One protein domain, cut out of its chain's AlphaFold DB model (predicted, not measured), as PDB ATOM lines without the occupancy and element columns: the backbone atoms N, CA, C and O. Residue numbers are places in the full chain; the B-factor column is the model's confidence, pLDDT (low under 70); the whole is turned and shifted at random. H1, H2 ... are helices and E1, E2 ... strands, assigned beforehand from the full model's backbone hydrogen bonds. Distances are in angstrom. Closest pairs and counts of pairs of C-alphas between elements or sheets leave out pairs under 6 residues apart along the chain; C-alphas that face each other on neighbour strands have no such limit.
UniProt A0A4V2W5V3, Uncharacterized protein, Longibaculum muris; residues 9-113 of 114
ATOM      1  N   LEU A   9     395.223 219.124 522.452       86.56
ATOM      2  CA  LEU A   9     395.645 220.325 521.733       86.56
ATOM      3  C   LEU A   9     394.476 221.282 521.486       86.56
ATOM      4  O   LEU A   9     394.579 222.488 521.705       86.56
ATOM      5  N   LEU A  10     393.369 220.729 521.001       88.12
ATOM      6  CA  LEU A  10     392.193 221.464 520.560       88.12
ATOM      7  C   LEU A  10     390.955 220.623 520.861       88.12
ATOM      8  O   LEU A  10     390.956 219.419 520.618       88.12
ATOM      9  N   ALA A  11     389.888 221.262 521.323       87.44
ATOM     10  CA  ALA A  11     388.558 220.671 521.341       87.44
ATOM     11  C   ALA A  11     387.596 221.541 520.529       87.44
ATOM     12  O   ALA A  11     387.574 222.761 520.683       87.44
ATOM     13  N   GLU A  12     386.800 220.920 519.668       84.88
ATOM     14  CA  GLU A  12     385.791 221.577 518.840       84.88
ATOM     15  C   GLU A  12     384.411 221.078 519.238       84.88
ATOM     16  O   GLU A  12     384.159 219.870 519.263       84.88
ATOM     17  N   ARG A  13     383.498 222.006 519.521       79.06
ATOM     18  CA  ARG A  13     382.103 221.666 519.772       79.06
ATOM     19  C   ARG A  13     381.312 221.631 518.472       79.06
ATOM     20  O   ARG A  13     381.306 222.594 517.709       79.06
ATOM     21  N   PHE A  14     380.544 220.562 518.319       75.75
ATOM     22  CA  PHE A  14     379.478 220.426 517.340       75.75
ATOM     23  C   PHE A  14     378.125 220.296 518.055       75.75
ATOM     24  O   PHE A  14     378.039 220.334 519.284       75.75
ATOM     25  N   HIS A  15     377.038 220.202 517.287       71.00
ATOM     26  CA  HIS A  15     375.684 220.200 517.846       71.00
ATOM     27  C   HIS A  15     375.427 219.029 518.809       71.00
ATOM     28  O   HIS A  15     374.789 219.234 519.841       71.00
ATOM     29  N   CYS A  16     375.938 217.842 518.470       72.69
ATOM     30  CA  CYS A  16     375.718 216.582 519.184       72.69
ATOM     31  C   CYS A  16     377.000 215.900 519.685       72.69
ATOM     32  O   CYS A  16     376.906 214.882 520.344       72.69
ATOM     33  N   TYR A  17     378.190 216.426 519.385       77.50
ATOM     34  CA  TYR A  17     379.443 215.809 519.822       77.50
ATOM     35  C   TYR A  17     380.547 216.844 520.022       77.50
ATOM     36  O   TYR A  17     380.468 217.978 519.540       77.50
ATOM     37  N   ILE A  18     381.611 216.421 520.698       82.00
ATOM     38  CA  ILE A  18     382.870 217.156 520.816       82.00
ATOM     39  C   ILE A  18     383.941 216.373 520.081       82.00
ATOM     40  O   ILE A  18     384.071 215.166 520.261       82.00
ATOM     41  N   ARG A  19     384.720 217.056 519.248       86.81
ATOM     42  CA  ARG A  19     385.910 216.475 518.634       86.81
ATOM     43  C   ARG A  19     387.145 216.959 519.375       86.81
ATOM     44  O   ARG A  19     387.341 218.166 519.494       86.81
ATOM     45  N   VAL A  20     387.977 216.037 519.844       87.56
ATOM     46  CA  VAL A  20     389.173 216.346 520.639       87.56
ATOM     47  C   VAL A  20     390.407 215.890 519.876       87.56
ATOM     48  O   VAL A  20     390.478 214.733 519.478       87.56
ATOM     49  N   TYR A  21     391.364 216.791 519.658       87.56
ATOM     50  CA  TYR A  21     392.627 216.517 518.972       87.56
ATOM     51  C   TYR A  21     393.755 216.370 519.982       87.56
ATOM     52  O   TYR A  21     393.894 217.199 520.889       87.56
ATOM     53  N   TYR A  22     394.598 215.366 519.771       85.88
ATOM     54  CA  TYR A  22     395.690 215.011 520.665       85.88
ATOM     55  C   TYR A  22     397.063 215.296 520.062       85.88
ATOM     56  O   TYR A  22     397.238 215.421 518.849       85.88
ATOM     57  N   ALA A  23     398.052 215.424 520.945       81.75
ATOM     58  CA  ALA A  23     399.419 215.793 520.592       81.75
ATOM     59  C   ALA A  23     400.172 214.749 519.749       81.75
ATOM     60  O   ALA A  23     401.162 215.088 519.105       81.75
ATOM     61  N   ASP A  24     399.725 213.497 519.747       80.31
ATOM     62  CA  ASP A  24     400.256 212.406 518.919       80.31
ATOM     63  C   ASP A  24     399.550 212.290 517.550       80.31
ATOM     64  O   ASP A  24     399.860 211.393 516.767       80.31
ATOM     65  N   GLY A  25     398.631 213.210 517.246       77.31
ATOM     66  CA  GLY A  25     397.987 213.335 515.944       77.31
ATOM     67  C   GLY A  25     396.644 212.623 515.807       77.31
ATOM     68  O   GLY A  25     395.976 212.830 514.791       77.31
ATOM     69  N   HIS A  26     396.208 211.836 516.797       85.31
ATOM     70  CA  HIS A  26     394.867 211.253 516.757       85.31
ATOM     71  C   HIS A  26     393.793 212.264 517.182       85.31
ATOM     72  O   HIS A  26     394.068 213.314 517.775       85.31
ATOM     73  N   TYR A  27     392.541 211.942 516.864       85.62
ATOM     74  CA  TYR A  27     391.383 212.636 517.404       85.62
ATOM     75  C   TYR A  27     390.341 211.623 517.868       85.62
ATOM     76  O   TYR A  27     390.276 210.509 517.352       85.62
ATOM     77  N   GLU A  28     389.500 212.028 518.813       87.75
ATOM     78  CA  GLU A  28     388.329 211.262 519.237       87.75
ATOM     79  C   GLU A  28     387.052 212.097 519.079       87.75
ATOM     80  O   GLU A  28     387.089 213.334 519.075       87.75
ATOM     81  N   LEU A  29     385.918 211.407 518.958       85.44
ATOM     82  CA  LEU A  29     384.587 212.003 519.007       85.44
ATOM     83  C   LEU A  29     383.930 211.578 520.317       85.44
ATOM     84  O   LEU A  29     383.705 210.390 520.538       85.44
ATOM     85  N   ARG A  30     383.631 212.545 521.181       81.81
ATOM     86  CA  ARG A  30     382.872 212.323 522.409       81.81
ATOM     87  C   ARG A  30     381.421 212.686 522.164       81.81
ATOM     88  O   ARG A  30     381.117 213.841 521.856       81.81
ATOM     89  N   ASP A  31     380.553 211.694 522.288       71.56
ATOM     90  CA  ASP A  31     379.110 211.896 522.276       71.56
ATOM     91  C   ASP A  31     378.713 212.460 523.645       71.56
ATOM     92  O   ASP A  31     378.577 211.743 524.637       71.56
ATOM     93  N   GLU A  32     378.665 213.784 523.731       67.44
ATOM     94  CA  GLU A  32     378.259 214.493 524.936       67.44
ATOM     95  C   GLU A  32     376.918 215.159 524.646       67.44
ATOM     96  O   GLU A  32     376.773 215.905 523.673       67.44
ATOM     97  N   ASN A  33     375.930 214.929 525.516       66.56
ATOM     98  CA  ASN A  33     374.645 215.622 525.458       66.56
ATOM     99  C   ASN A  33     374.802 217.075 525.944       66.56
ATOM    100  O   ASN A  33     374.304 217.505 526.987       66.56
ATOM    101  N   ILE A  34     375.548 217.841 525.155       66.00
ATOM    102  CA  ILE A  34     375.889 219.239 525.393       66.00
ATOM    103  C   ILE A  34     374.622 220.090 525.429       66.00
ATOM    104  O   ILE A  34     374.562 221.070 526.164       66.00
ATOM    105  N   GLN A  35     373.593 219.720 524.661       66.62
ATOM    106  CA  GLN A  35     372.320 220.437 524.658       66.62
ATOM    107  C   GLN A  35     371.651 220.393 526.028       66.62
ATOM    108  O   GLN A  35     371.183 221.426 526.506       66.62
ATOM    109  N   ASP A  36     371.647 219.241 526.694       69.88
ATOM    110  CA  ASP A  36     371.064 219.140 528.027       69.88
ATOM    111  C   ASP A  36     371.933 219.821 529.086       69.88
ATOM    112  O   ASP A  36     371.391 220.541 529.926       69.88
ATOM    113  N   TYR A  37     373.264 219.744 528.983       67.12
ATOM    114  CA  TYR A  37     374.159 220.544 529.829       67.12
ATOM    115  C   TYR A  37     373.908 222.058 529.672       67.12
ATOM    116  O   TYR A  37     373.866 222.795 530.664       67.12
ATOM    117  N   ILE A  38     373.684 222.526 528.439       65.56
ATOM    118  CA  ILE A  38     373.390 223.933 528.138       65.56
ATOM    119  C   ILE A  38     372.018 224.350 528.662       65.56
ATOM    120  O   ILE A  38     371.851 225.448 529.193       65.56
ATOM    121  N   LYS A  39     371.006 223.493 528.525       69.06
ATOM    122  CA  LYS A  39     369.686 223.761 529.106       69.06
ATOM    123  C   LYS A  39     369.783 223.874 530.626       69.06
ATOM    124  O   LYS A  39     369.247 224.826 531.185       69.06
ATOM    125  N   GLN A  40     370.507 222.962 531.275       68.25
ATOM    126  CA  GLN A  40     370.672 222.926 532.733       68.25
ATOM    127  C   GLN A  40     371.422 224.139 533.295       68.25
ATOM    128  O   GLN A  40     371.185 224.541 534.431       68.25
ATOM    129  N   ASN A  41     372.330 224.734 532.522       61.81
ATOM    130  CA  ASN A  41     373.138 225.864 532.974       61.81
ATOM    131  C   ASN A  41     372.705 227.201 532.327       61.81
ATOM    132  O   ASN A  41     373.358 228.232 532.509       61.81
ATOM    133  N   ARG A  42     371.591 227.214 531.574       60.88
ATOM    134  CA  ARG A  42     371.012 228.408 530.933       60.88
ATOM    135  C   ARG A  42     370.715 229.482 531.989       60.88
ATOM    136  O   ARG A  42     370.048 229.211 532.977       60.88
ATOM    137  N   GLY A  43     371.210 230.704 531.780       55.97
ATOM    138  CA  GLY A  43     371.040 231.826 532.717       55.97
ATOM    139  C   GLY A  43     372.191 232.030 533.711       55.97
ATOM    140  O   GLY A  43     372.232 233.063 534.375       55.97
ATOM    141  N   LYS A  44     373.173 231.117 533.781       55.38
ATOM    142  CA  LYS A  44     374.410 231.352 534.539       55.38
ATOM    143  C   LYS A  44     375.342 232.271 533.740       55.38
ATOM    144  O   LYS A  44     375.744 231.946 532.623       55.38
ATOM    145  N   SER A  45     375.670 233.433 534.307       41.78
ATOM    146  CA  SER A  45     376.681 234.341 533.753       41.78
ATOM    147  C   SER A  45     378.053 233.669 533.801       41.78
ATOM    148  O   SER A  45     378.483 233.219 534.862       41.78
ATOM    149  N   GLY A  46     378.731 233.583 532.654       45.06
ATOM    150  CA  GLY A  46     380.081 233.029 532.572       45.06
ATOM    151  C   GLY A  46     380.134 231.515 532.742       45.06
ATOM    152  O   GLY A  46     380.780 231.020 533.663       45.06
ATOM    153  N   TYR A  47     379.513 230.762 531.830       51.50
ATOM    154  CA  TYR A  47     379.871 229.355 531.658       51.50
ATOM    155  C   TYR A  47     381.393 229.240 531.520       51.50
ATOM    156  O   TYR A  47     381.973 229.652 530.517       51.50
ATOM    157  N   LYS A  48     382.068 228.711 532.539       48.84
ATOM    158  CA  LYS A  48     383.529 228.643 532.509       48.84
ATOM    159  C   LYS A  48     384.026 227.494 531.628       48.84
ATOM    160  O   LYS A  48     385.025 227.678 530.944       48.84
ATOM    161  N   HIS A  49     383.308 226.367 531.556       51.56
ATOM    162  CA  HIS A  49     383.785 225.156 530.872       51.56
ATOM    163  C   HIS A  49     382.624 224.253 530.405       51.56
ATOM    164  O   HIS A  49     382.187 223.399 531.166       51.56
ATOM    165  N   PRO A  50     382.096 224.401 529.178       54.56
ATOM    166  CA  PRO A  50     381.090 223.474 528.653       54.56
ATOM    167  C   PRO A  50     381.711 222.205 528.038       54.56
ATOM    168  O   PRO A  50     380.995 221.422 527.429       54.56
ATOM    169  N   ILE A  51     383.026 222.017 528.183       59.66
ATOM    170  CA  ILE A  51     383.735 220.765 527.907       59.66
ATOM    171  C   ILE A  51     384.085 220.105 529.239       59.66
ATOM    172  O   ILE A  51     384.787 220.708 530.052       59.66
ATOM    173  N   LEU A  52     383.669 218.852 529.426       60.91
ATOM    174  CA  LEU A  52     384.071 217.986 530.545       60.91
ATOM    175  C   LEU A  52     385.493 217.418 530.341       60.91
ATOM    176  O   LEU A  52     385.791 216.276 530.681       60.91
ATOM    177  N   ILE A  53     386.381 218.207 529.735       66.31
ATOM    178  CA  ILE A  53     387.781 217.852 529.510       66.31
ATOM    179  C   ILE A  53     388.596 218.597 530.559       66.31
ATOM    180  O   ILE A  53     388.803 219.807 530.454       66.31
ATOM    181  N   GLU A  54     389.060 217.872 531.574       62.69
ATOM    182  CA  GLU A  54     389.930 218.424 532.610       62.69
ATOM    183  C   GLU A  54     391.325 218.698 532.043       62.69
ATOM    184  O   GLU A  54     392.225 217.859 532.057       62.69
ATOM    185  N   ASN A  55     391.509 219.902 531.508       68.00
ATOM    186  CA  ASN A  55     392.814 220.404 531.109       68.00
ATOM    187  C   ASN A  55     392.899 221.895 531.433       68.00
ATOM    188  O   ASN A  55     392.212 222.719 530.830       68.00
ATOM    189  N   GLN A  56     393.766 222.232 532.389       66.94
ATOM    190  CA  GLN A  56     393.925 223.593 532.912       66.94
ATOM    191  C   GLN A  56     394.384 224.602 531.851       66.94
ATOM    192  O   GLN A  56     394.196 225.801 532.031       66.94
ATOM    193  N   ASN A  57     394.924 224.121 530.728       75.56
ATOM    194  CA  ASN A  57     395.450 224.965 529.665       75.56
ATOM    195  C   ASN A  57     394.484 225.142 528.485       75.56
ATOM    196  O   ASN A  57     394.881 225.741 527.487       75.56
ATOM    197  N   LEU A  58     393.248 224.626 528.555       81.06
ATOM    198  CA  LEU A  58     392.237 224.786 527.505       81.06
ATOM    199  C   LEU A  58     391.423 226.072 527.683       81.06
ATOM    200  O   LEU A  58     390.662 226.221 528.639       81.06
ATOM    201  N   TYR A  59     391.513 226.969 526.700       79.56
ATOM    202  CA  TYR A  59     390.834 228.264 526.720       79.56
ATOM    203  C   TYR A  59     389.814 228.388 525.585       79.56
ATOM    204  O   TYR A  59     390.159 228.121 524.432       79.56
ATOM    205  N   PRO A  60     388.575 228.830 525.873       80.56
ATOM    206  CA  PRO A  60     387.537 228.999 524.862       80.56
ATOM    207  C   PRO A  60     387.868 230.135 523.889       80.56
ATOM    208  O   PRO A  60     388.300 231.211 524.300       80.56
ATOM    209  N   THR A  61     387.600 229.932 522.600       76.69
ATOM    210  CA  THR A  61     387.834 230.931 521.553       76.69
ATOM    211  C   THR A  61     386.725 231.978 521.465       76.69
ATOM    212  O   THR A  61     387.011 233.097 521.065       76.69
ATOM    213  N   ILE A  62     385.466 231.696 521.806       68.50
ATOM    214  CA  ILE A  62     384.347 232.660 521.666       68.50
ATOM    215  C   ILE A  62     383.532 232.741 522.962       68.50
ATOM    216  O   ILE A  62     383.506 231.786 523.741       68.50
ATOM    217  N   ASP A  63     382.846 233.874 523.160       55.84
ATOM    218  CA  ASP A  63     381.709 233.982 524.077       55.84
ATOM    219  C   ASP A  63     380.651 232.933 523.690       55.84
ATOM    220  O   ASP A  63     380.251 232.800 522.534       55.84
ATOM    221  N   GLN A  64     380.244 232.115 524.649       53.88
ATOM    222  CA  GLN A  64     379.697 230.772 524.410       53.88
ATOM    223  C   GLN A  64     378.245 230.750 523.891       53.88
ATOM    224  O   GLN A  64     377.585 229.711 523.907       53.88
ATOM    225  N   LYS A  65     377.745 231.897 523.424       51.47
ATOM    226  CA  LYS A  65     376.361 232.122 522.993       51.47
ATOM    227  C   LYS A  65     376.069 231.619 521.572       51.47
ATOM    228  O   LYS A  65     374.925 231.296 521.286       51.47
ATOM    229  N   GLU A  66     377.087 231.472 520.722       53.12
ATOM    230  CA  GLU A  66     376.926 231.203 519.278       53.12
ATOM    231  C   GLU A  66     377.024 229.713 518.878       53.12
ATOM    232  O   GLU A  66     377.152 229.386 517.704       53.12
ATOM    233  N   ASN A  67     376.980 228.771 519.829       54.09
ATOM    234  CA  ASN A  67     377.060 227.310 519.600       54.09
ATOM    235  C   ASN A  67     378.319 226.767 518.881       54.09
ATOM    236  O   ASN A  67     378.535 225.557 518.903       54.09
ATOM    237  N   LEU A  68     379.174 227.625 518.327       60.19
ATOM    238  CA  LEU A  68     380.445 227.303 517.682       60.19
ATOM    239  C   LEU A  68     381.587 227.766 518.592       60.19
ATOM    240  O   LEU A  68     382.084 228.883 518.481       60.19
ATOM    241  N   CYS A  69     381.972 226.927 519.551       74.12
ATOM    242  CA  CYS A  69     383.079 227.227 520.458       74.12
ATOM    243  C   CYS A  69     384.192 226.196 520.271       74.12
ATOM    244  O   CYS A  69     383.928 225.001 520.123       74.12
ATOM    245  N   CYS A  70     385.434 226.671 520.255       82.44
ATOM    246  CA  CYS A  70     386.622 225.825 520.273       82.44
ATOM    247  C   CYS A  70     387.397 226.099 521.561       82.44
ATOM    248  O   CYS A  70     387.385 227.229 522.043       82.44
ATOM    249  N   TRP A  71     388.115 225.108 522.077       86.19
ATOM    250  CA  TRP A  71     389.040 225.279 523.191       86.19
ATOM    251  C   TRP A  71     390.446 224.970 522.748       86.19
ATOM    252  O   TRP A  71     390.728 223.877 522.269       86.19
ATOM    253  N   ILE A  72     391.315 225.950 522.915       87.44
ATOM    254  CA  ILE A  72     392.687 225.931 522.434       87.44
ATOM    255  C   ILE A  72     393.605 225.726 523.628       87.44
ATOM    256  O   ILE A  72     393.464 226.422 524.637       87.44
ATOM    257  N   ASN A  73     394.557 224.801 523.512       87.25
ATOM    258  CA  ASN A  73     395.580 224.625 524.526       87.25
ATOM    259  C   ASN A  73     396.667 225.699 524.382       87.25
ATOM    260  O   ASN A  73     397.558 225.599 523.533       87.25
ATOM    261  N   LEU A  74     396.603 226.755 525.192       85.69
ATOM    262  CA  LEU A  74     397.539 227.876 525.054       85.69
ATOM    263  C   LEU A  74     398.981 227.495 525.425       85.69
ATOM    264  O   LEU A  74     399.907 228.094 524.882       85.69
ATOM    265  N   GLY A  75     399.190 226.466 526.255       82.12
ATOM    266  CA  GLY A  75     400.532 225.988 526.615       82.12
ATOM    267  C   GLY A  75     401.339 225.496 525.409       82.12
ATOM    268  O   GLY A  75     402.553 225.659 525.358       82.12
ATOM    269  N   TYR A  76     400.660 224.989 524.377       81.62
ATOM    270  CA  TYR A  76     401.305 224.493 523.160       81.62
ATOM    271  C   TYR A  76     401.670 225.578 522.141       81.62
ATOM    272  O   TYR A  76     402.392 225.298 521.182       81.62
ATOM    273  N   ILE A  77     401.195 226.815 522.328       83.75
ATOM    274  CA  ILE A  77     401.609 227.950 521.489       83.75
ATOM    275  C   ILE A  77     403.090 228.267 521.731       83.75
ATOM    276  O   ILE A  77     403.822 228.545 520.783       83.75
ATOM    277  N   GLU A  78     403.545 228.156 522.983       82.12
ATOM    278  CA  GLU A  78     404.944 228.356 523.377       82.12
ATOM    279  C   GLU A  78     405.872 227.290 522.777       82.12
ATOM    280  O   GLU A  78     406.963 227.605 522.305       82.12
ATOM    281  N   GLU A  79     405.401 226.042 522.707       82.62
ATOM    282  CA  GLU A  79     406.157 224.905 522.170       82.62
ATOM    283  C   GLU A  79     406.393 224.984 520.646       82.62
ATOM    284  O   GLU A  79     407.167 224.193 520.107       82.62
ATOM    285  N   LYS A  80     405.729 225.912 519.933       78.56
ATOM    286  CA  LYS A  80     405.802 226.076 518.464       78.56
ATOM    287  C   LYS A  80     405.626 224.761 517.687       78.56
ATOM    288  O   LYS A  80     406.232 224.564 516.634       78.56
ATOM    289  N   ASN A  81     404.797 223.850 518.198       81.56
ATOM    290  CA  ASN A  81     404.586 222.538 517.595       81.56
ATOM    291  C   ASN A  81     403.980 222.679 516.174       81.56
ATOM    292  O   ASN A  81     402.875 223.214 516.050       81.56
ATOM    293  N   PRO A  82     404.641 222.188 515.102       83.94
ATOM    294  CA  PRO A  82     404.175 222.397 513.726       83.94
ATOM    295  C   PRO A  82     402.805 221.787 513.427       83.94
ATOM    296  O   PRO A  82     402.001 222.405 512.731       83.94
ATOM    297  N   PHE A  83     402.512 220.601 513.973       83.81
ATOM    298  CA  PHE A  83     401.208 219.957 513.804       83.81
ATOM    299  C   PHE A  83     400.112 220.788 514.466       83.81
ATOM    300  O   PHE A  83     399.077 221.052 513.862       83.81
ATOM    301  N   TYR A  84     400.365 221.270 515.681       85.19
ATOM    302  CA  TYR A  84     399.415 222.115 516.389       85.19
ATOM    303  C   TYR A  84     399.155 223.441 515.665       85.19
ATOM    304  O   TYR A  84     398.002 223.832 515.482       85.19
ATOM    305  N   ILE A  85     400.214 224.102 515.188       88.12
ATOM    306  CA  ILE A  85     400.101 225.324 514.384       88.12
ATOM    307  C   ILE A  85     399.270 225.052 513.127       88.12
ATOM    308  O   ILE A  85     398.335 225.801 512.843       88.12
ATOM    309  N   TRP A  86     399.547 223.958 512.418       89.62
ATOM    310  CA  TRP A  86     398.790 223.558 511.233       89.62
ATOM    311  C   TRP A  86     397.308 223.282 511.545       89.62
ATOM    312  O   TRP A  86     396.419 223.739 510.817       89.62
ATOM    313  N   VAL A  87     397.009 222.603 512.659       86.94
ATOM    314  CA  VAL A  87     395.633 222.372 513.134       86.94
ATOM    315  C   VAL A  87     394.913 223.704 513.364       86.94
ATOM    316  O   VAL A  87     393.770 223.867 512.934       86.94
ATOM    317  N   LEU A  88     395.568 224.683 513.987       89.56
ATOM    318  CA  LEU A  88     394.977 226.001 514.224       89.56
ATOM    319  C   LEU A  88     394.804 226.816 512.936       89.56
ATOM    320  O   LEU A  88     393.774 227.468 512.762       89.56
ATOM    321  N   GLN A  89     395.780 226.784 512.028       91.06
ATOM    322  CA  GLN A  89     395.731 227.504 510.752       91.06
ATOM    323  C   GLN A  89     394.625 226.976 509.839       91.06
ATOM    324  O   GLN A  89     393.845 227.766 509.314       91.06
ATOM    325  N   SER A  90     394.486 225.652 509.724       88.69
ATOM    326  CA  SER A  90     393.416 225.020 508.932       88.69
ATOM    327  C   SER A  90     392.001 225.342 509.433       88.69
ATOM    328  O   SER A  90     391.036 225.135 508.706       88.69
ATOM    329  N   ARG A  91     391.872 225.886 510.651       85.56
ATOM    330  CA  ARG A  91     390.605 226.319 511.269       85.56
ATOM    331  C   ARG A  91     390.465 227.840 511.372       85.56
ATOM    332  O   ARG A  91     389.502 228.319 511.960       85.56
ATOM    333  N   GLY A  92     391.430 228.610 510.861       87.50
ATOM    334  CA  GLY A  92     391.444 230.071 511.001       87.50
ATOM    335  C   GLY A  92     391.567 230.553 512.455       87.50
ATOM    336  O   GLY A  92     391.172 231.671 512.778       87.50
ATOM    337  N   LEU A  93     392.087 229.713 513.355       88.06
ATOM    338  CA  LEU A  93     392.172 229.985 514.793       88.06
ATOM    339  C   LEU A  93     393.547 230.485 515.241       88.06
ATOM    340  O   LEU A  93     393.674 230.958 516.369       88.06
ATOM    341  N   TYR A  94     394.572 230.387 514.393       90.50
ATOM    342  CA  TYR A  94     395.960 230.636 514.787       90.50
ATOM    343  C   TYR A  94     396.197 232.049 515.342       90.50
ATOM    344  O   TYR A  94     396.607 232.191 516.492       90.50
ATOM    345  N   ASP A  95     395.856 233.100 514.591       89.12
ATOM    346  CA  ASP A  95     396.074 234.488 515.036       89.12
ATOM    347  C   ASP A  95     395.323 234.805 516.333       89.12
ATOM    348  O   ASP A  95     395.786 235.558 517.195       89.12
ATOM    349  N   LYS A  96     394.147 234.198 516.491       88.06
ATOM    350  CA  LYS A  96     393.334 234.320 517.693       88.06
ATOM    351  C   LYS A  96     393.982 233.618 518.884       88.06
ATOM    352  O   LYS A  96     394.040 234.207 519.960       88.06
ATOM    353  N   ALA A  97     394.507 232.412 518.685       88.44
ATOM    354  CA  ALA A  97     395.246 231.662 519.694       88.44
ATOM    355  C   ALA A  97     396.473 232.439 520.186       88.44
ATOM    356  O   ALA A  97     396.687 232.544 521.391       88.44
ATOM    357  N   VAL A  98     397.225 233.053 519.267       90.12
ATOM    358  CA  VAL A  98     398.385 233.894 519.598       90.12
ATOM    359  C   VAL A  98     397.964 235.090 520.453       90.12
ATOM    360  O   VAL A  98     398.545 235.320 521.512       90.12
ATOM    361  N   LYS A  99     396.908 235.817 520.063       89.56
ATOM    362  CA  LYS A  99     396.372 236.938 520.861       89.56
ATOM    363  C   LYS A  99     395.925 236.492 522.257       89.56
ATOM    364  O   LYS A  99     396.211 237.168 523.244       89.56
ATOM    365  N   MET A 100     395.235 235.356 522.347       87.56
ATOM    366  CA  MET A 100     394.800 234.779 523.622       87.56
ATOM    367  C   MET A 100     395.989 234.403 524.511       87.56
ATOM    368  O   MET A 100     395.971 234.718 525.698       87.56
ATOM    369  N   TYR A 101     397.028 233.792 523.942       89.38
ATOM    370  CA  TYR A 101     398.253 233.418 524.647       89.38
ATOM    371  C   TYR A 101     399.011 234.633 525.200       89.38
ATOM    372  O   TYR A 101     399.384 234.638 526.371       89.38
ATOM    373  N   VAL A 102     399.178 235.695 524.403       88.31
ATOM    374  CA  VAL A 102     399.819 236.938 524.869       88.31
ATOM    375  C   VAL A 102     399.050 237.530 526.053       88.31
ATOM    376  O   VAL A 102     399.640 237.831 527.087       88.31
ATOM    377  N   ASN A 103     397.722 237.626 525.946       86.31
ATOM    378  CA  ASN A 103     396.876 238.113 527.037       86.31
ATOM    379  C   ASN A 103     396.942 237.221 528.284       86.31
ATOM    380  O   ASN A 103     396.845 237.723 529.402       86.31
ATOM    381  N   PHE A 104     397.077 235.907 528.101       84.31
ATOM    382  CA  PHE A 104     397.259 234.959 529.193       84.31
ATOM    383  C   PHE A 104     398.576 235.221 529.937       84.31
ATOM    384  O   PHE A 104     398.534 235.480 531.137       84.31
ATOM    385  N   LYS A 105     399.713 235.280 529.231       85.12
ATOM    386  CA  LYS A 105     401.026 235.565 529.841       85.12
ATOM    387  C   LYS A 105     401.074 236.935 530.523       85.12
ATOM    388  O   LYS A 105     401.613 237.042 531.617       85.12
ATOM    389  N   LEU A 106     400.464 237.968 529.933       82.50
ATOM    390  CA  LEU A 106     400.359 239.290 530.570       82.50
ATOM    391  C   LEU A 106     399.610 239.232 531.910       82.50
ATOM    392  O   LEU A 106     400.010 239.893 532.863       82.50
ATOM    393  N   LYS A 107     398.540 238.434 532.008       81.19
ATOM    394  CA  LYS A 107     397.799 238.255 533.267       81.19
ATOM    395  C   LYS A 107     398.591 237.483 534.318       81.19
ATOM    396  O   LYS A 107     398.425 237.776 535.497       81.19
ATOM    397  N   GLU A 108     399.401 236.507 533.912       78.31
ATOM    398  CA  GLU A 108     400.280 235.787 534.843       78.31
ATOM    399  C   GLU A 108     401.365 236.709 535.403       78.31
ATOM    400  O   GLU A 108     401.489 236.820 536.616       78.31
ATOM    401  N   LEU A 109     402.028 237.492 534.545       74.12
ATOM    402  CA  LEU A 109     403.036 238.472 534.969       74.12
ATOM    403  C   LEU A 109     402.490 239.485 535.989       74.12
ATOM    404  O   LEU A 109     403.164 239.813 536.962       74.12
ATOM    405  N   VAL A 110     401.260 239.974 535.791       71.12
ATOM    406  CA  VAL A 110     400.609 240.898 536.737       71.12
ATOM    407  C   VAL A 110     400.287 240.219 538.070       71.12
ATOM    408  O   VAL A 110     400.387 240.864 539.108       71.12
ATOM    409  N   LYS A 111     399.918 238.932 538.068       67.44
ATOM    410  CA  LYS A 111     399.663 238.179 539.304       67.44
ATOM    411  C   LYS A 111     400.929 237.923 540.113       67.44
ATOM    412  O   LYS A 111     400.857 237.993 541.328       67.44
ATOM    413  N   ASP A 112     402.053 237.671 539.451       61.34
ATOM    414  CA  ASP A 112     403.340 237.433 540.120       61.34
ATOM    415  C   ASP A 112     403.962 238.723 540.693       61.34
ATOM    416  O   ASP A 112     404.942 238.675 541.432       61.34
ATOM    417  N   SER A 113     403.394 239.885 540.353       56.75
ATOM    418  CA  SER A 113     403.857 241.214 540.776       56.75
ATOM    419  C   SER A 113     403.108 241.782 541.997       56.75
ATOM    420  O   SER A 113     403.313 242.949 542.335       56.75
TER     421      SER A 113
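AT A GLANCE: This is residues 9 to 113 of the 114 residues of an uncharacterized protein of Longibaculum muris (UniProt A0A4V2W5V3). A twisted wall of five antiparallel strands has H3 and the first part of H4 packed on one face, near one end of the strands, while H1 is set well off beyond the other end. A long loop, residues 42 to 57, leads back from H1 to the edge strand E4, and the last part of H4, residues 106 to 111, sticks out with residues 112 and 113. The printed part has 105 residues, with five named strands and four named helices in the order E1 E2 E3 H1 E4 E5 H2 H3 H4, and its class is mixed, helices and strands. The sheet runs E3 E2 E1 E5 E4. The whole is compact, with a radius of gyration of the C-alphas of 14.3 A and spans of 38 by 35 by 22 A.

HOW THE PARTS SIT: E1, residues 9 to 13, and E2, residues 18 to 22, form an antiparallel hairpin, with N 12 and O 19 within hydrogen-bond range at 2.8 A. E2 and E3, residues 27 to 30, form the next hairpin, with N 20 and O 28 at 2.9 A. E1, E2 and E3 are a meander, each strand the antiparallel neighbour of the one before. On the other side of E1 is E5, residues 70 to 73, antiparallel to it at 168 degrees between directions, with N 71 and O 11 at 2.8 A. E4, residues 58 to 60, and E5 form a hairpin too, with N 59 and O 72 at 2.9 A. E3 and E4 are the edge strands, and the sheet is twisted, with C-alphas up to 4.1 A off its best plane. H1, residues 34 to 41, is not on the sheet and touches no helix. H2, residues 75 to 78, only grazes the sheet with its residues 75 to 77. H3, residues 82 to 89, is on the sheet at a height of 9.7 A, over E1, and runs along the strands at 24 degrees to E1 on the local plane. H4, residues 94 to 111, is also on the sheet; its closest C-alpha pair with E5 is Ala 97 and Ile 72, 6.8 A apart. H3 and H4 on one face of the sheet make two layers, helices on one side and strands on the other. H3 and H4 only just touch, only at the corner by their link, and stand about perpendicular at 75 degrees; the closest C-alphas are those of Leu 88 and Tyr 94, 4.8 A apart. H4, with residues 97 to 101 alone, only just touches H2, the closest C-alphas being those of Val 98 and Ile 77, 7.0 A apart. In H1, H3 and H4 every O i to N i+4 pair is within hydrogen-bond range; H2 is too short for such a pair.

IN THESE COORDINATES: E1 begins at C-alpha 9, (395.645, 220.325, 521.733), and is 13.7 A long; E2 is 13.0 A. E3 with four residues, E4 with three and E5 with four are shorter. H1 begins at C-alpha 34, (375.889, 219.239, 525.393), and is 10.4 A long. H2 has four residues, and H3 is 10.3 A long. H4, the longest helix, is 25.9 A and ends at C-alpha 111, (399.663, 238.179, 539.304).

THE WHOLE: The C-alphas farthest apart are those of Cys 16 and Ser 113, 43.2 A. Residues 106 to 113, of which 106 to 111 belong to H4, stand free. The printed part has no cut. The link from H1 to E4, 16 residues, is long. The mean pLDDT of the printed part is 75.7, and it is under 70 at residues 32 to 56, 62 to 68 and 111 to 113.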